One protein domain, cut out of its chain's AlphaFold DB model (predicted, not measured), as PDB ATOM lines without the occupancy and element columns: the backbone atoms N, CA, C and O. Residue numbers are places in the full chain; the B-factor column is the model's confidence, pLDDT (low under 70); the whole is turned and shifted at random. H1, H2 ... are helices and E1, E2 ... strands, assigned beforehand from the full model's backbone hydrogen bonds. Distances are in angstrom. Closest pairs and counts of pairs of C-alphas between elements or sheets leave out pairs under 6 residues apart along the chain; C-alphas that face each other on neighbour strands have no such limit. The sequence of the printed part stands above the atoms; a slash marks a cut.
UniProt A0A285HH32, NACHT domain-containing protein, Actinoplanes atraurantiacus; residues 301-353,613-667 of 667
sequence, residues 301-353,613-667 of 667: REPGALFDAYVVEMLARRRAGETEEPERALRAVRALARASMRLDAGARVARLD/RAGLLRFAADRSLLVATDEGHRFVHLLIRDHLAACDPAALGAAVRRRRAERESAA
ATOM      1  N   ARG A 301     158.081 200.252 235.003       45.47
ATOM      2  CA  ARG A 301     157.180 200.326 236.167       45.47
ATOM      3  C   ARG A 301     157.767 201.066 237.384       45.47
ATOM      4  O   ARG A 301     157.002 201.394 238.280       45.47
ATOM      5  N   GLU A 302     159.071 201.368 237.416       55.72
ATOM      6  CA  GLU A 302     159.731 202.010 238.564       55.72
ATOM      7  C   GLU A 302     160.814 203.032 238.138       55.72
ATOM      8  O   GLU A 302     161.972 202.668 237.919       55.72
ATOM      9  N   PRO A 303     160.475 204.333 238.042       57.84
ATOM     10  CA  PRO A 303     161.407 205.421 237.711       57.84
ATOM     11  C   PRO A 303     162.625 205.548 238.648       57.84
ATOM     12  O   PRO A 303     163.657 206.083 238.248       57.84
ATOM     13  N   GLY A 304     162.521 205.067 239.892       66.25
ATOM     14  CA  GLY A 304     163.561 205.201 240.921       66.25
ATOM     15  C   GLY A 304     164.851 204.435 240.620       66.25
ATOM     16  O   GLY A 304     165.934 204.987 240.797       66.25
ATOM     17  N   ALA A 305     164.742 203.227 240.056       72.38
ATOM     18  CA  ALA A 305     165.873 202.313 239.852       72.38
ATOM     19  C   ALA A 305     166.980 202.886 238.952       72.38
ATOM     20  O   ALA A 305     168.145 202.492 239.014       72.38
ATOM     21  N   LEU A 306     166.613 203.813 238.080       76.69
ATOM     22  CA  LEU A 306     167.516 204.370 237.095       76.69
ATOM     23  C   LEU A 306     168.211 205.651 237.597       76.69
ATOM     24  O   LEU A 306     169.385 205.867 237.289       76.69
ATOM     25  N   PHE A 307     167.558 206.427 238.465       79.94
ATOM     26  CA  PHE A 307     168.257 207.445 239.250       79.94
ATOM     27  C   PHE A 307     169.193 206.804 240.283       79.94
ATOM     28  O   PHE A 307     170.314 207.289 240.445       79.94
ATOM     29  N   ASP A 308     168.796 205.677 240.886       83.44
ATOM     30  CA  ASP A 308     169.668 204.893 241.768       83.44
ATOM     31  C   ASP A 308     170.936 204.461 241.021       83.44
ATOM     32  O   ASP A 308     172.045 204.695 241.498       83.44
ATOM     33  N   ALA A 309     170.794 203.912 239.809       81.06
ATOM     34  CA  ALA A 309     171.926 203.520 238.968       81.06
ATOM     35  C   ALA A 309     172.852 204.705 238.638       81.06
ATOM     36  O   ALA A 309     174.074 204.578 238.736       81.06
ATOM     37  N   TYR A 310     172.287 205.868 238.298       82.25
ATOM     38  CA  TYR A 310     173.062 207.084 238.045       82.25
ATOM     39  C   TYR A 310     173.860 207.523 239.282       82.25
ATOM     40  O   TYR A 310     175.074 207.724 239.201       82.25
ATOM     41  N   VAL A 311     173.198 207.645 240.437       85.88
ATOM     42  CA  VAL A 311     173.831 208.084 241.690       85.88
ATOM     43  C   VAL A 311     174.900 207.084 242.137       85.88
ATOM     44  O   VAL A 311     175.992 207.496 242.539       85.88
ATOM     45  N   VAL A 312     174.622 205.782 242.013       85.19
ATOM     46  CA  VAL A 312     175.575 204.705 242.312       85.19
ATOM     47  C   VAL A 312     176.820 204.825 241.446       85.19
ATOM     48  O   VAL A 312     177.932 204.825 241.975       85.19
ATOM     49  N   GLU A 313     176.656 204.988 240.135       83.25
ATOM     50  CA  GLU A 313     177.772 205.073 239.197       83.25
ATOM     51  C   GLU A 313     178.618 206.336 239.422       83.25
ATOM     52  O   GLU A 313     179.849 206.268 239.387       83.25
ATOM     53  N   MET A 314     177.993 207.484 239.711       82.94
ATOM     54  CA  MET A 314     178.717 208.729 239.993       82.94
ATOM     55  C   MET A 314     179.498 208.668 241.311       82.94
ATOM     56  O   MET A 314     180.649 209.105 241.374       82.94
ATOM     57  N   LEU A 315     178.913 208.100 242.370       83.44
ATOM     58  CA  LEU A 315     179.585 207.952 243.665       83.44
ATOM     59  C   LEU A 315     180.646 206.841 243.661       83.44
ATOM     60  O   LEU A 315     181.614 206.918 244.424       83.44
ATOM     61  N   ALA A 316     180.511 205.837 242.792       81.88
ATOM     62  CA  ALA A 316     181.479 204.753 242.644       81.88
ATOM     63  C   ALA A 316     182.779 205.173 241.936       81.88
ATOM     64  O   ALA A 316     183.797 204.502 242.100       81.88
ATOM     65  N   ARG A 317     182.793 206.295 241.201       79.56
ATOM     66  CA  ARG A 317     184.025 206.872 240.631       79.56
ATOM     67  C   ARG A 317     184.973 207.263 241.772       79.56
ATOM     68  O   ARG A 317     184.669 208.181 242.531       79.56
ATOM     69  N   ARG A 318     186.091 206.549 241.933       63.94
ATOM     70  CA  ARG A 318     187.092 206.784 242.990       63.94
ATOM     71  C   ARG A 318     188.118 207.821 242.502       63.94
ATOM     72  O   ARG A 318     188.607 207.706 241.383       63.94
ATOM     73  N   ARG A 319     188.443 208.828 243.323       61.91
ATOM     74  CA  ARG A 319     189.613 209.715 243.142       61.91
ATOM     75  C   ARG A 319     190.622 209.439 244.261       61.91
ATOM     76  O   ARG A 319     190.233 209.038 245.357       61.91
ATOM     77  N   ALA A 320     191.910 209.630 243.984       44.53
ATOM     78  CA  ALA A 320     192.969 209.442 244.975       44.53
ATOM     79  C   ALA A 320     192.796 210.413 246.163       44.53
ATOM     80  O   ALA A 320     192.541 211.598 245.956       44.53
ATOM     81  N   GLY A 321     192.928 209.908 247.399       55.59
ATOM     82  CA  GLY A 321     192.845 210.705 248.638       55.59
ATOM     83  C   GLY A 321     191.478 210.729 249.340       55.59
ATOM     84  O   GLY A 321     191.274 211.516 250.261       55.59
ATOM     85  N   GLU A 322     190.531 209.886 248.929       62.97
ATOM     86  CA  GLU A 322     189.151 209.934 249.418       62.97
ATOM     87  C   GLU A 322     188.908 209.062 250.666       62.97
ATOM     88  O   GLU A 322     189.039 207.839 250.619       62.97
ATOM     89  N   THR A 323     188.519 209.693 251.779       59.47
ATOM     90  CA  THR A 323     188.254 209.050 253.086       59.47
ATOM     91  C   THR A 323     186.776 209.041 253.490       59.47
ATOM     92  O   THR A 323     186.424 208.534 254.555       59.47
ATOM     93  N   GLU A 324     185.888 209.606 252.669       67.31
ATOM     94  CA  GLU A 324     184.483 209.793 253.030       67.31
ATOM     95  C   GLU A 324     183.642 208.548 252.686       67.31
ATOM     96  O   GLU A 324     183.610 208.081 251.545       67.31
ATOM     97  N   GLU A 325     182.957 207.986 253.688       81.19
ATOM     98  CA  GLU A 325     182.056 206.846 253.500       81.19
ATOM     99  C   GLU A 325     180.868 207.245 252.604       81.19
ATOM    100  O   GLU A 325     180.204 208.251 252.882       81.19
ATOM    101  N   PRO A 326     180.533 206.454 251.565       81.94
ATOM    102  CA  PRO A 326     179.512 206.826 250.584       81.94
ATOM    103  C   PRO A 326     178.128 207.017 251.214       81.94
ATOM    104  O   PRO A 326     177.372 207.892 250.799       81.94
ATOM    105  N   GLU A 327     177.816 206.255 252.261       85.75
ATOM    106  CA  GLU A 327     176.580 206.413 253.027       85.75
ATOM    107  C   GLU A 327     176.512 207.768 253.752       85.75
ATOM    108  O   GLU A 327     175.482 208.441 253.702       85.75
ATOM    109  N   ARG A 328     177.608 208.221 254.382       84.75
ATOM    110  CA  ARG A 328     177.657 209.551 255.015       84.75
ATOM    111  C   ARG A 328     177.495 210.663 253.986       84.75
ATOM    112  O   ARG A 328     176.739 211.600 254.236       84.75
ATOM    113  N   ALA A 329     178.157 210.550 252.835       85.94
ATOM    114  CA  ALA A 329     178.014 211.522 251.755       85.94
ATOM    115  C   ALA A 329     176.561 211.588 251.251       85.94
ATOM    116  O   ALA A 329     176.002 212.676 251.113       85.94
ATOM    117  N   LEU A 330     175.911 210.434 251.067       88.81
ATOM    118  CA  LEU A 330     174.507 210.346 250.659       88.81
ATOM    119  C   LEU A 330     173.550 210.955 251.683       88.81
ATOM    120  O   LEU A 330     172.673 211.722 251.294       88.81
ATOM    121  N   ARG A 331     173.730 210.687 252.984       87.81
ATOM    122  CA  ARG A 331     172.918 211.323 254.036       87.81
ATOM    123  C   ARG A 331     173.043 212.847 254.002       87.81
ATOM    124  O   ARG A 331     172.040 213.553 254.091       87.81
ATOM    125  N   ALA A 332     174.258 213.355 253.807       86.44
ATOM    126  CA  ALA A 332     174.509 214.787 253.742       86.44
ATOM    127  C   ALA A 332     173.890 215.431 252.482       86.44
ATOM    128  O   ALA A 332     173.225 216.463 252.565       86.44
ATOM    129  N   VAL A 333     174.037 214.801 251.313       88.94
ATOM    130  CA  VAL A 333     173.438 215.288 250.059       88.94
ATOM    131  C   VAL A 333     171.905 215.205 250.098       88.94
ATOM    132  O   VAL A 333     171.231 216.140 249.665       88.94
ATOM    133  N   ARG A 334     171.334 214.150 250.692       90.25
ATOM    134  CA  ARG A 334     169.892 214.031 250.955       90.25
ATOM    135  C   ARG A 334     169.382 215.168 251.837       90.25
ATOM    136  O   ARG A 334     168.328 215.734 251.551       90.25
ATOM    137  N   ALA A 335     170.134 215.542 252.873       85.31
ATOM    138  CA  ALA A 335     169.792 216.683 253.718       85.31
ATOM    139  C   ALA A 335     169.794 218.007 252.924       85.31
ATOM    140  O   ALA A 335     168.867 218.799 253.083       85.31
ATOM    141  N   LEU A 336     170.753 218.223 252.008       87.19
ATOM    142  CA  LEU A 336     170.724 219.379 251.090       87.19
ATOM    143  C   LEU A 336     169.491 219.369 250.184       87.19
ATOM    144  O   LEU A 336     168.877 220.416 249.964       87.19
ATOM    145  N   ALA A 337     169.136 218.201 249.650       87.88
ATOM    146  CA  ALA A 337     168.009 218.056 248.740       87.88
ATOM    147  C   ALA A 337     166.684 218.367 249.447       87.88
ATOM    148  O   ALA A 337     165.903 219.191 248.968       87.88
ATOM    149  N   ARG A 338     166.484 217.808 250.647       86.00
ATOM    150  CA  ARG A 338     165.324 218.085 251.507       86.00
ATOM    151  C   ARG A 338     165.247 219.544 251.931       86.00
ATOM    152  O   ARG A 338     164.175 220.134 251.843       86.00
ATOM    153  N   ALA A 339     166.366 220.138 252.343       81.56
ATOM    154  CA  ALA A 339     166.419 221.558 252.679       81.56
ATOM    155  C   ALA A 339     165.996 222.432 251.485       81.56
ATOM    156  O   ALA A 339     165.209 223.361 251.642       81.56
ATOM    157  N   SER A 340     166.466 222.096 250.282       83.31
ATOM    158  CA  SER A 340     166.139 222.831 249.054       83.31
ATOM    159  C   SER A 340     164.677 222.647 248.626       83.31
ATOM    160  O   SER A 340     164.083 223.585 248.101       83.31
ATOM    161  N   MET A 341     164.074 221.480 248.888       80.38
ATOM    162  CA  MET A 341     162.635 221.251 248.701       80.38
ATOM    163  C   MET A 341     161.782 222.039 249.701       80.38
ATOM    164  O   MET A 341     160.814 222.674 249.300       80.38
ATOM    165  N   ARG A 342     162.136 222.025 250.994       77.06
ATOM    166  CA  ARG A 342     161.376 222.729 252.048       77.06
ATOM    167  C   ARG A 342     161.349 224.240 251.854       77.06
ATOM    168  O   ARG A 342     160.353 224.873 252.178       77.06
ATOM    169  N   LEU A 343     162.438 224.793 251.327       70.94
ATOM    170  CA  LEU A 343     162.595 226.224 251.070       70.94
ATOM    171  C   LEU A 343     162.119 226.651 249.671       70.94
ATOM    172  O   LEU A 343     162.333 227.799 249.294       70.94
ATOM    173  N   ASP A 344     161.531 225.735 248.894       73.56
ATOM    174  CA  ASP A 344     161.107 225.956 247.504       73.56
ATOM    175  C   ASP A 344     162.203 226.603 246.627       73.56
ATOM    176  O   ASP A 344     161.976 227.439 245.753       73.56
ATOM    177  N   ALA A 345     163.460 226.214 246.869       70.81
ATOM    178  CA  ALA A 345     164.628 226.801 246.213       70.81
ATOM    179  C   ALA A 345     164.839 226.271 244.777       70.81
ATOM    180  O   ALA A 345     165.829 226.605 244.113       70.81
ATOM    181  N   GLY A 346     163.928 225.424 244.287       80.75
ATOM    182  CA  GLY A 346     164.107 224.676 243.050       80.75
ATOM    183  C   GLY A 346     165.361 223.802 243.123       80.75
ATOM    184  O   GLY A 346     165.659 223.181 244.144       80.75
ATOM    185  N   ALA A 347     166.131 223.767 242.041       75.88
ATOM    186  CA  ALA A 347     167.375 223.008 242.004       75.88
ATOM    187  C   ALA A 347     168.523 223.714 242.747       75.88
ATOM    188  O   ALA A 347     169.596 223.139 242.860       75.88
ATOM    189  N   ARG A 348     168.367 224.951 243.242       79.69
ATOM    190  CA  ARG A 348     169.452 225.629 243.968       79.69
ATOM    191  C   ARG A 348     169.646 224.992 245.337       79.69
ATOM    192  O   ARG A 348     168.673 224.716 246.031       79.69
ATOM    193  N   VAL A 349     170.902 224.809 245.734       79.06
ATOM    194  CA  VAL A 349     171.230 224.462 247.114       79.06
ATOM    195  C   VAL A 349     170.914 225.679 247.969       79.06
ATOM    196  O   VAL A 349     171.470 226.760 247.757       79.06
ATOM    197  N   ALA A 350     170.008 225.509 248.924       69.00
ATOM    198  CA  ALA A 350     169.608 226.586 249.813       69.00
ATOM    199  C   ALA A 350     170.818 227.198 250.546       69.00
ATOM    200  O   ALA A 350     171.600 226.485 251.191       69.00
ATOM    201  N   ARG A 351     170.955 228.530 250.473       64.19
ATOM    202  CA  ARG A 351     171.873 229.278 251.339       64.19
ATOM    203  C   ARG A 351     171.250 229.375 252.722       64.19
ATOM    204  O   ARG A 351     170.099 229.777 252.849       64.19
ATOM    205  N   LEU A 352     172.028 229.035 253.741       58.62
ATOM    206  CA  LEU A 352     171.593 229.171 255.118       58.62
ATOM    207  C   LEU A 352     171.797 230.597 255.604       58.62
ATOM    208  O   LEU A 352     172.929 231.074 255.695       58.62
ATOM    209  N   ASP A 353     170.701 231.233 255.989       55.16
ATOM    210  CA  ASP A 353     170.710 232.361 256.907       55.16
ATOM    211  C   ASP A 353     170.034 231.981 258.234       55.16
ATOM    212  O   ASP A 353     169.498 230.883 258.407       55.16
ATOM    213  N   ARG A 613     179.163 221.661 254.379       80.81
ATOM    214  CA  ARG A 613     180.634 221.640 254.427       80.81
ATOM    215  C   ARG A 613     181.201 221.905 253.036       80.81
ATOM    216  O   ARG A 613     180.834 221.229 252.082       80.81
ATOM    217  N   ALA A 614     182.171 222.813 252.933       80.12
ATOM    218  CA  ALA A 614     182.836 223.117 251.663       80.12
ATOM    219  C   ALA A 614     183.493 221.881 251.013       80.12
ATOM    220  O   ALA A 614     183.532 221.775 249.791       80.12
ATOM    221  N   GLY A 615     183.995 220.933 251.816       80.81
ATOM    222  CA  GLY A 615     184.501 219.644 251.322       80.81
ATOM    223  C   GLY A 615     183.417 218.815 250.627       80.81
ATOM    224  O   GLY A 615     183.602 218.421 249.482       80.81
ATOM    225  N   LEU A 616     182.259 218.652 251.272       83.50
ATOM    226  CA  LEU A 616     181.135 217.887 250.729       83.50
ATOM    227  C   LEU A 616     180.538 218.539 249.472       83.50
ATOM    228  O   LEU A 616     180.224 217.847 248.509       83.50
ATOM    229  N   LEU A 617     180.386 219.867 249.457       85.00
ATOM    230  CA  LEU A 617     179.854 220.575 248.288       85.00
ATOM    231  C   LEU A 617     180.756 220.389 247.061       85.00
ATOM    232  O   LEU A 617     180.252 220.119 245.972       85.00
ATOM    233  N   ARG A 618     182.082 220.444 247.254       81.69
ATOM    234  CA  ARG A 618     183.065 220.126 246.207       81.69
ATOM    235  C   ARG A 618     183.004 218.660 245.791       81.69
ATOM    236  O   ARG A 618     182.930 218.389 244.602       81.69
ATOM    237  N   PHE A 619     182.928 217.735 246.749       82.38
ATOM    238  CA  PHE A 619     182.771 216.299 246.487       82.38
ATOM    239  C   PHE A 619     181.534 215.997 245.625       82.38
ATOM    240  O   PHE A 619     181.604 215.207 244.682       82.38
ATOM    241  N   ALA A 620     180.398 216.624 245.934       83.62
ATOM    242  CA  ALA A 620     179.157 216.441 245.193       83.62
ATOM    243  C   ALA A 620     179.191 217.148 243.825       83.62
ATOM    244  O   ALA A 620     178.616 216.635 242.864       83.62
ATOM    245  N   ALA A 621     179.892 218.280 243.710       81.50
ATOM    246  CA  ALA A 621     180.108 218.959 242.434       81.50
ATOM    247  C   ALA A 621     181.010 218.147 241.489       81.50
ATOM    248  O   ALA A 621     180.656 217.919 240.335       81.50
ATOM    249  N   ASP A 622     182.120 217.609 242.001       77.00
ATOM    250  CA  ASP A 622     183.049 216.743 241.262       77.00
ATOM    251  C   ASP A 622     182.367 215.495 240.683       77.00
ATOM    252  O   ASP A 622     182.775 214.964 239.649       77.00
ATOM    253  N   ARG A 623     181.310 215.022 241.346       78.31
ATOM    254  CA  ARG A 623     180.532 213.842 240.949       78.31
ATOM    255  C   ARG A 623     179.302 214.161 240.122       78.31
ATOM    256  O   ARG A 623     178.474 213.281 239.916       78.31
ATOM    257  N   SER A 624     179.177 215.401 239.654       77.94
ATOM    258  CA  SER A 624     178.020 215.842 238.871       77.94
ATOM    259  C   SER A 624     176.686 215.626 239.603       77.94
ATOM    260  O   SER A 624     175.655 215.445 238.974       77.94
ATOM    261  N   LEU A 625     176.678 215.641 240.939       79.50
ATOM    262  CA  LEU A 625     175.434 215.730 241.714       79.50
ATOM    263  C   LEU A 625     175.032 217.200 241.896       79.50
ATOM    264  O   LEU A 625     173.845 217.533 241.904       79.50
ATOM    265  N   LEU A 626     176.033 218.081 241.994       83.62
ATOM    266  CA  LEU A 626     175.894 219.534 242.051       83.62
ATOM    267  C   LEU A 626     176.683 220.217 240.919       83.62
ATOM    268  O   LEU A 626     177.601 219.646 240.343       83.62
ATOM    269  N   VAL A 627     176.347 221.473 240.643       79.56
ATOM    270  CA  VAL A 627     177.029 222.394 239.729       79.56
ATOM    271  C   VAL A 627     177.347 223.667 240.504       79.56
ATOM    272  O   VAL A 627     176.481 224.202 241.203       79.56
ATOM    273  N   ALA A 628     178.584 224.149 240.396       73.81
ATOM    274  CA  ALA A 628     178.978 225.439 240.949       73.81
ATOM    275  C   ALA A 628     178.498 226.582 240.035       73.81
ATOM    276  O   ALA A 628     178.638 226.522 238.818       73.81
ATOM    277  N   THR A 629     177.929 227.622 240.635       69.75
ATOM    278  CA  THR A 629     177.399 228.831 239.987       69.75
ATOM    279  C   THR A 629     177.880 230.067 240.748       69.75
ATOM    280  O   THR A 629     178.270 229.956 241.913       69.75
ATOM    281  N   ASP A 630     177.784 231.254 240.147       51.62
ATOM    282  CA  ASP A 630     178.147 232.523 240.805       51.62
ATOM    283  C   ASP A 630     177.308 232.791 242.074       51.62
ATOM    284  O   ASP A 630     177.740 233.481 242.999       51.62
ATOM    285  N   GLU A 631     176.115 232.188 242.164       58.84
ATOM    286  CA  GLU A 631     175.229 232.275 243.324       58.84
ATOM    287  C   GLU A 631     175.387 231.117 244.338       58.84
ATOM    288  O   GLU A 631     174.674 231.089 245.349       58.84
ATOM    289  N   GLY A 632     176.322 230.186 244.142       76.00
ATOM    290  CA  GLY A 632     176.532 229.030 245.023       76.00
ATOM    291  C   GLY A 632     176.412 227.700 244.282       76.00
ATOM    292  O   GLY A 632     176.820 227.593 243.135       76.00
ATOM    293  N   HIS A 633     175.874 226.662 244.924       82.12
ATOM    294  CA  HIS A 633     175.738 225.337 244.303       82.12
ATOM    295  C   HIS A 633     174.289 225.081 243.871       82.12
ATOM    296  O   HIS A 633     173.348 225.542 244.515       82.12
ATOM    297  N   ARG A 634     174.094 224.317 242.797       83.12
ATOM    298  CA  ARG A 634     172.783 223.891 242.285       83.12
ATOM    299  C   ARG A 634     172.819 222.395 241.980       83.12
ATOM    300  O   ARG A 634     173.807 221.924 241.441       83.12
ATOM    301  N   PHE A 635     171.774 221.642 242.291       82.31
ATOM    302  CA  PHE A 635     171.581 220.286 241.780       82.31
ATOM    303  C   PHE A 635     171.533 220.301 240.253       82.31
ATOM    304  O   PHE A 635     170.903 221.182 239.663       82.31
ATOM    305  N   VAL A 636     172.160 219.307 239.620       75.88
ATOM    306  CA  VAL A 636     172.169 219.186 238.150       75.88
ATOM    307  C   VAL A 636     170.748 219.189 237.587       75.88
ATOM    308  O   VAL A 636     170.491 219.808 236.557       75.88
ATOM    309  N   HIS A 637     169.803 218.558 238.289       75.69
ATOM    310  CA  HIS A 637     168.404 218.540 237.885       75.69
ATOM    311  C   HIS A 637     167.441 218.498 239.077       75.69
ATOM    312  O   HIS A 637     167.780 217.975 240.141       75.69
ATOM    313  N   LEU A 638     166.215 218.997 238.876       76.00
ATOM    314  CA  LEU A 638     165.133 218.929 239.868       76.00
ATOM    315  C   LEU A 638     164.778 217.476 240.216       76.00
ATOM    316  O   LEU A 638     164.692 217.140 241.388       76.00
ATOM    317  N   LEU A 639     164.695 216.596 239.215       79.69
ATOM    318  CA  LEU A 639     164.419 215.165 239.426       79.69
ATOM    319  C   LEU A 639     165.506 214.463 240.253       79.69
ATOM    320  O   LEU A 639     165.193 213.612 241.076       79.69
ATOM    321  N   ILE A 640     166.779 214.845 240.079       82.00
ATOM    322  CA  ILE A 640     167.888 214.295 240.874       82.00
ATOM    323  C   ILE A 640     167.779 214.773 242.324       82.00
ATOM    324  O   ILE A 640     167.933 213.971 243.240       82.00
ATOM    325  N   ARG A 641     167.467 216.059 242.549       88.12
ATOM    326  CA  ARG A 641     167.164 216.584 243.891       88.12
ATOM    327  C   ARG A 641     166.014 215.800 244.530       88.12
ATOM    328  O   ARG A 641     166.156 215.347 245.659       88.12
ATOM    329  N   ASP A 642     164.908 215.618 243.816       84.62
ATOM    330  CA  ASP A 642     163.704 214.969 244.352       84.62
ATOM    331  C   ASP A 642     163.955 213.491 244.669       84.62
ATOM    332  O   ASP A 642     163.594 213.009 245.744       84.62
ATOM    333  N   HIS A 643     164.678 212.794 243.793       87.00
ATOM    334  CA  HIS A 643     165.115 211.426 244.033       87.00
ATOM    335  C   HIS A 643     166.058 211.324 245.243       87.00
ATOM    336  O   HIS A 643     165.824 210.516 246.139       87.00
ATOM    337  N   LEU A 644     167.079 212.185 245.337       89.44
ATOM    338  CA  LEU A 644     168.005 212.216 246.478       89.44
ATOM    339  C   LEU A 644     167.306 212.583 247.794       89.44
ATOM    340  O   LEU A 644     167.737 212.143 248.856       89.44
ATOM    341  N   ALA A 645     166.233 213.374 247.760       88.00
ATOM    342  CA  ALA A 645     165.442 213.682 248.949       88.00
ATOM    343  C   ALA A 645     164.637 212.464 249.447       88.00
ATOM    344  O   ALA A 645     164.483 212.277 250.667       88.00
ATOM    345  N   ALA A 646     164.158 211.636 248.512       86.50
ATOM    346  CA  ALA A 646     163.358 210.441 248.767       86.50
ATOM    347  C   ALA A 646     164.189 209.173 249.042       86.50
ATOM    348  O   ALA A 646     163.687 208.273 249.713       86.50
ATOM    349  N   CYS A 647     165.446 209.107 248.593       87.38
ATOM    350  CA  CYS A 647     166.250 207.882 248.620       87.38
ATOM    351  C   CYS A 647     166.511 207.325 250.033       87.38
ATOM    352  O   CYS A 647     166.502 208.064 251.025       87.38
ATOM    353  N   ASP A 648     166.780 206.018 250.121       88.25
ATOM    354  CA  ASP A 648     167.348 205.393 251.318       88.25
ATOM    355  C   ASP A 648     168.890 205.406 251.235       88.25
ATOM    356  O   ASP A 648     169.478 204.644 250.459       88.25
ATOM    357  N   PRO A 649     169.577 206.256 252.023       87.50
ATOM    358  CA  PRO A 649     171.027 206.394 251.955       87.50
ATOM    359  C   PRO A 649     171.777 205.123 252.380       87.50
ATOM    360  O   PRO A 649     172.908 204.932 251.931       87.50
ATOM    361  N   ALA A 650     171.180 204.251 253.204       87.38
ATOM    362  CA  ALA A 650     171.811 203.001 253.625       87.38
ATOM    363  C   ALA A 650     171.815 201.974 252.484       87.38
ATOM    364  O   ALA A 650     172.871 201.439 252.130       87.38
ATOM    365  N   ALA A 651     170.655 201.754 251.854       87.44
ATOM    366  CA  ALA A 651     170.525 200.876 250.695       87.44
ATOM    367  C   ALA A 651     171.390 201.355 249.517       87.44
ATOM    368  O   ALA A 651     172.194 200.591 248.975       87.44
ATOM    369  N   LEU A 652     171.306 202.646 249.176       88.06
ATOM    370  CA  LEU A 652     172.058 203.214 248.059       88.06
ATOM    371  C   LEU A 652     173.569 203.256 248.350       88.06
ATOM    372  O   LEU A 652     174.387 202.962 247.480       88.06
ATOM    373  N   GLY A 653     173.962 203.520 249.600       89.06
ATOM    374  CA  GLY A 653     175.358 203.451 250.039       89.06
ATOM    375  C   GLY A 653     175.945 202.035 249.976       89.06
ATOM    376  O   GLY A 653     177.120 201.866 249.640       89.06
ATOM    377  N   ALA A 654     175.148 200.998 250.256       89.31
ATOM    378  CA  ALA A 654     175.552 199.605 250.065       89.31
ATOM    379  C   ALA A 654     175.741 199.260 248.577       89.31
ATOM    380  O   ALA A 654     176.720 198.598 248.227       89.31
ATOM    381  N   ALA A 655     174.866 199.761 247.700       86.75
ATOM    382  CA  ALA A 655     175.004 199.604 246.252       86.75
ATOM    383  C   ALA A 655     176.276 200.285 245.713       86.75
ATOM    384  O   ALA A 655     177.028 199.668 244.958       86.75
ATOM    385  N   VAL A 656     176.597 201.500 246.179       87.81
ATOM    386  CA  VAL A 656     177.859 202.191 245.840       87.81
ATOM    387  C   VAL A 656     179.078 201.368 246.252       87.81
ATOM    388  O   VAL A 656     180.022 201.240 245.475       87.81
ATOM    389  N   ARG A 657     179.080 200.793 247.464       88.56
ATOM    390  CA  ARG A 657     180.194 199.951 247.938       88.56
ATOM    391  C   ARG A 657     180.388 198.714 247.068       88.56
ATOM    392  O   ARG A 657     181.518 198.428 246.688       88.56
ATOM    393  N   ARG A 658     179.298 198.029 246.713       86.44
ATOM    394  CA  ARG A 658     179.337 196.869 245.810       86.44
ATOM    395  C   ARG A 658     179.919 197.249 244.450       86.44
ATOM    396  O   ARG A 658     180.852 196.609 243.983       86.44
ATOM    397  N   ARG A 659     179.447 198.357 243.874       84.44
ATOM    398  CA  ARG A 659     179.918 198.851 242.576       84.44
ATOM    399  C   ARG A 659     181.392 199.265 242.583       84.44
ATOM    400  O   ARG A 659     182.088 199.071 241.591       84.44
ATOM    401  N   ARG A 660     181.881 199.833 243.693       86.56
ATOM    402  CA  ARG A 660     183.311 200.129 243.882       86.56
ATOM    403  C   ARG A 660     184.144 198.846 243.885       86.56
ATOM    404  O   ARG A 660     185.132 198.797 243.164       86.56
ATOM    405  N   ALA A 661     183.710 197.818 244.616       84.44
ATOM    406  CA  ALA A 661     184.402 196.530 244.663       84.44
ATOM    407  C   ALA A 661     184.462 195.846 243.284       84.44
ATOM    408  O   ALA A 661     185.518 195.370 242.888       84.44
ATOM    409  N   GLU A 662     183.368 195.873 242.511       81.44
ATOM    410  CA  GLU A 662     183.342 195.347 241.133       81.44
ATOM    411  C   GLU A 662     184.358 196.048 240.219       81.44
ATOM    412  O   GLU A 662     185.052 195.403 239.434       81.44
ATOM    413  N   ARG A 663     184.462 197.377 240.324       77.25
ATOM    414  CA  ARG A 663     185.415 198.175 239.539       77.25
ATOM    415  C   ARG A 663     186.863 197.909 239.938       77.25
ATOM    416  O   ARG A 663     187.722 197.932 239.072       77.25
ATOM    417  N   GLU A 664     187.117 197.667 241.220       79.56
ATOM    418  CA  GLU A 664     188.445 197.302 241.727       79.56
ATOM    419  C   GLU A 664     188.852 195.886 241.318       79.56
ATOM    420  O   GLU A 664     190.028 195.650 241.102       79.56
ATOM    421  N   SER A 665     187.903 194.958 241.165       77.50
ATOM    422  CA  SER A 665     188.188 193.623 240.621       77.50
ATOM    423  C   SER A 665     188.372 193.588 239.098       77.50
ATOM    424  O   SER A 665     188.856 192.591 238.572       77.50
ATOM    425  N   ALA A 666     187.932 194.633 238.389       69.00
ATOM    426  CA  ALA A 666     187.998 194.739 236.930       69.00
ATOM    427  C   ALA A 666     189.173 195.598 236.424       69.00
ATOM    428  O   ALA A 666     189.392 195.659 235.213       69.00
ATOM    429  N   ALA A 667     189.871 196.287 237.330       59.78
ATOM    430  CA  ALA A 667     191.081 197.067 237.080       59.78
ATOM    431  C   ALA A 667     192.301 196.270 237.544       59.78
ATOM    432  O   ALA A 667     193.351 196.391 236.875       59.78
TER     433      ALA A 667
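What this domain is: This is residues 301 to 353 and 613 to 667 of the 667 residues of the protein "NACHT domain-containing protein" of Actinoplanes atraurantiacus (UniProt A0A285HH32). A flat, mostly helical slab has the long helix H2 along one broad side, with helix H1 and the small two-strand hairpin E1-E2 toward the other. The short helix H3 leads through the thickness of the slab to the hairpin, and H4 leads back to H2; H5 begins beside the first end of H2 and runs away from it, crossing H1. The 108 printed residues hold five named helices and two named strands, in the order H1, H2, H3, E1, E2, H4, H5, with E1 and E2 antiparallel. The class is mostly helix, and the whole is compact, with a radius of gyration of the C-alphas of 13.7 A and spans of 44 by 38 by 19 A.

Where its parts are: H1, residues 304 to 316, begins with C-alpha 304 at (163.561, 205.201, 240.921) and is 18.0 A long. H2, residues 326 to 342, is 24.2 A long from C-alpha 326 at (179.512, 206.826, 250.584). After the cut come H3, residues 614 to 622, 12.2 A; E1, residues 626 to 629, 9.6 A; and E2, residues 632 to 635, 10.6 A. H4, residues 638 to 646, is 12.4 A long. H5, residues 649 to 666, is the longest at 25.5 A and ends with C-alpha 666 at (187.998, 194.739, 236.930).

How they stand to each other: H2 is the hub, touching three other helices. It touches H4 at a steep tilt of 66 degrees, opposite ways, the closest C-alphas being those of Arg 334 and Ala 645, 4.9 A apart. H5 touches H2 with residues 649 to 657 alone, closest at the C-alphas of Glu 327 and Gly 653, 4.4 A, at a steep tilt of 43 degrees, opposite ways. H3 only just touches H2, with 3 pairs of C-alphas within 8 A; the closest are those of Ala 329 and Leu 616, 7.2 A, and the helices are about perpendicular at 86 degrees. H5 touches H1 with residues 652 to 660 alone, the C-alphas of Val 312 and Val 656 being closest at 4.9 A, at a steep tilt of 54 degrees, the same way. H1 only just touches H4, with 3 pairs of C-alphas within 8 A and with its residues 304 to 307 alone; the C-alphas of Phe 307 and His 643 are closest at 7.0 A, and the lines stand about perpendicular at 89 degrees. The hairpin E1 and E2 is antiparallel, with N 627 and O 634 at 2.7 A and N 634 and O 627 at 2.9 A, within hydrogen-bond range. The closest C-alphas of H3 and E1, those of Ala 621 and Val 627, are 5.3 A apart. H3 and H4 are apart. In H1, H2, H3, H4 and H5 every O i to N i+4 pair is within hydrogen-bond range.

The domain as a whole: The two C-alphas farthest apart, those of Asp 353 and Ala 666, are 46.0 A apart. Residues 354 to 612 are not printed, and C-alphas 353 and 613 are 14.8 A apart across this cut, in the link from H2 to H3. Of the links that are printed whole, H1 to H2 is short and the others are tight. Mean pLDDT of the printed part is 78.4; it is under 70 at residues 301 to 304, 318 to 324, 350 to 353, 629 to 631 and 666 to 667.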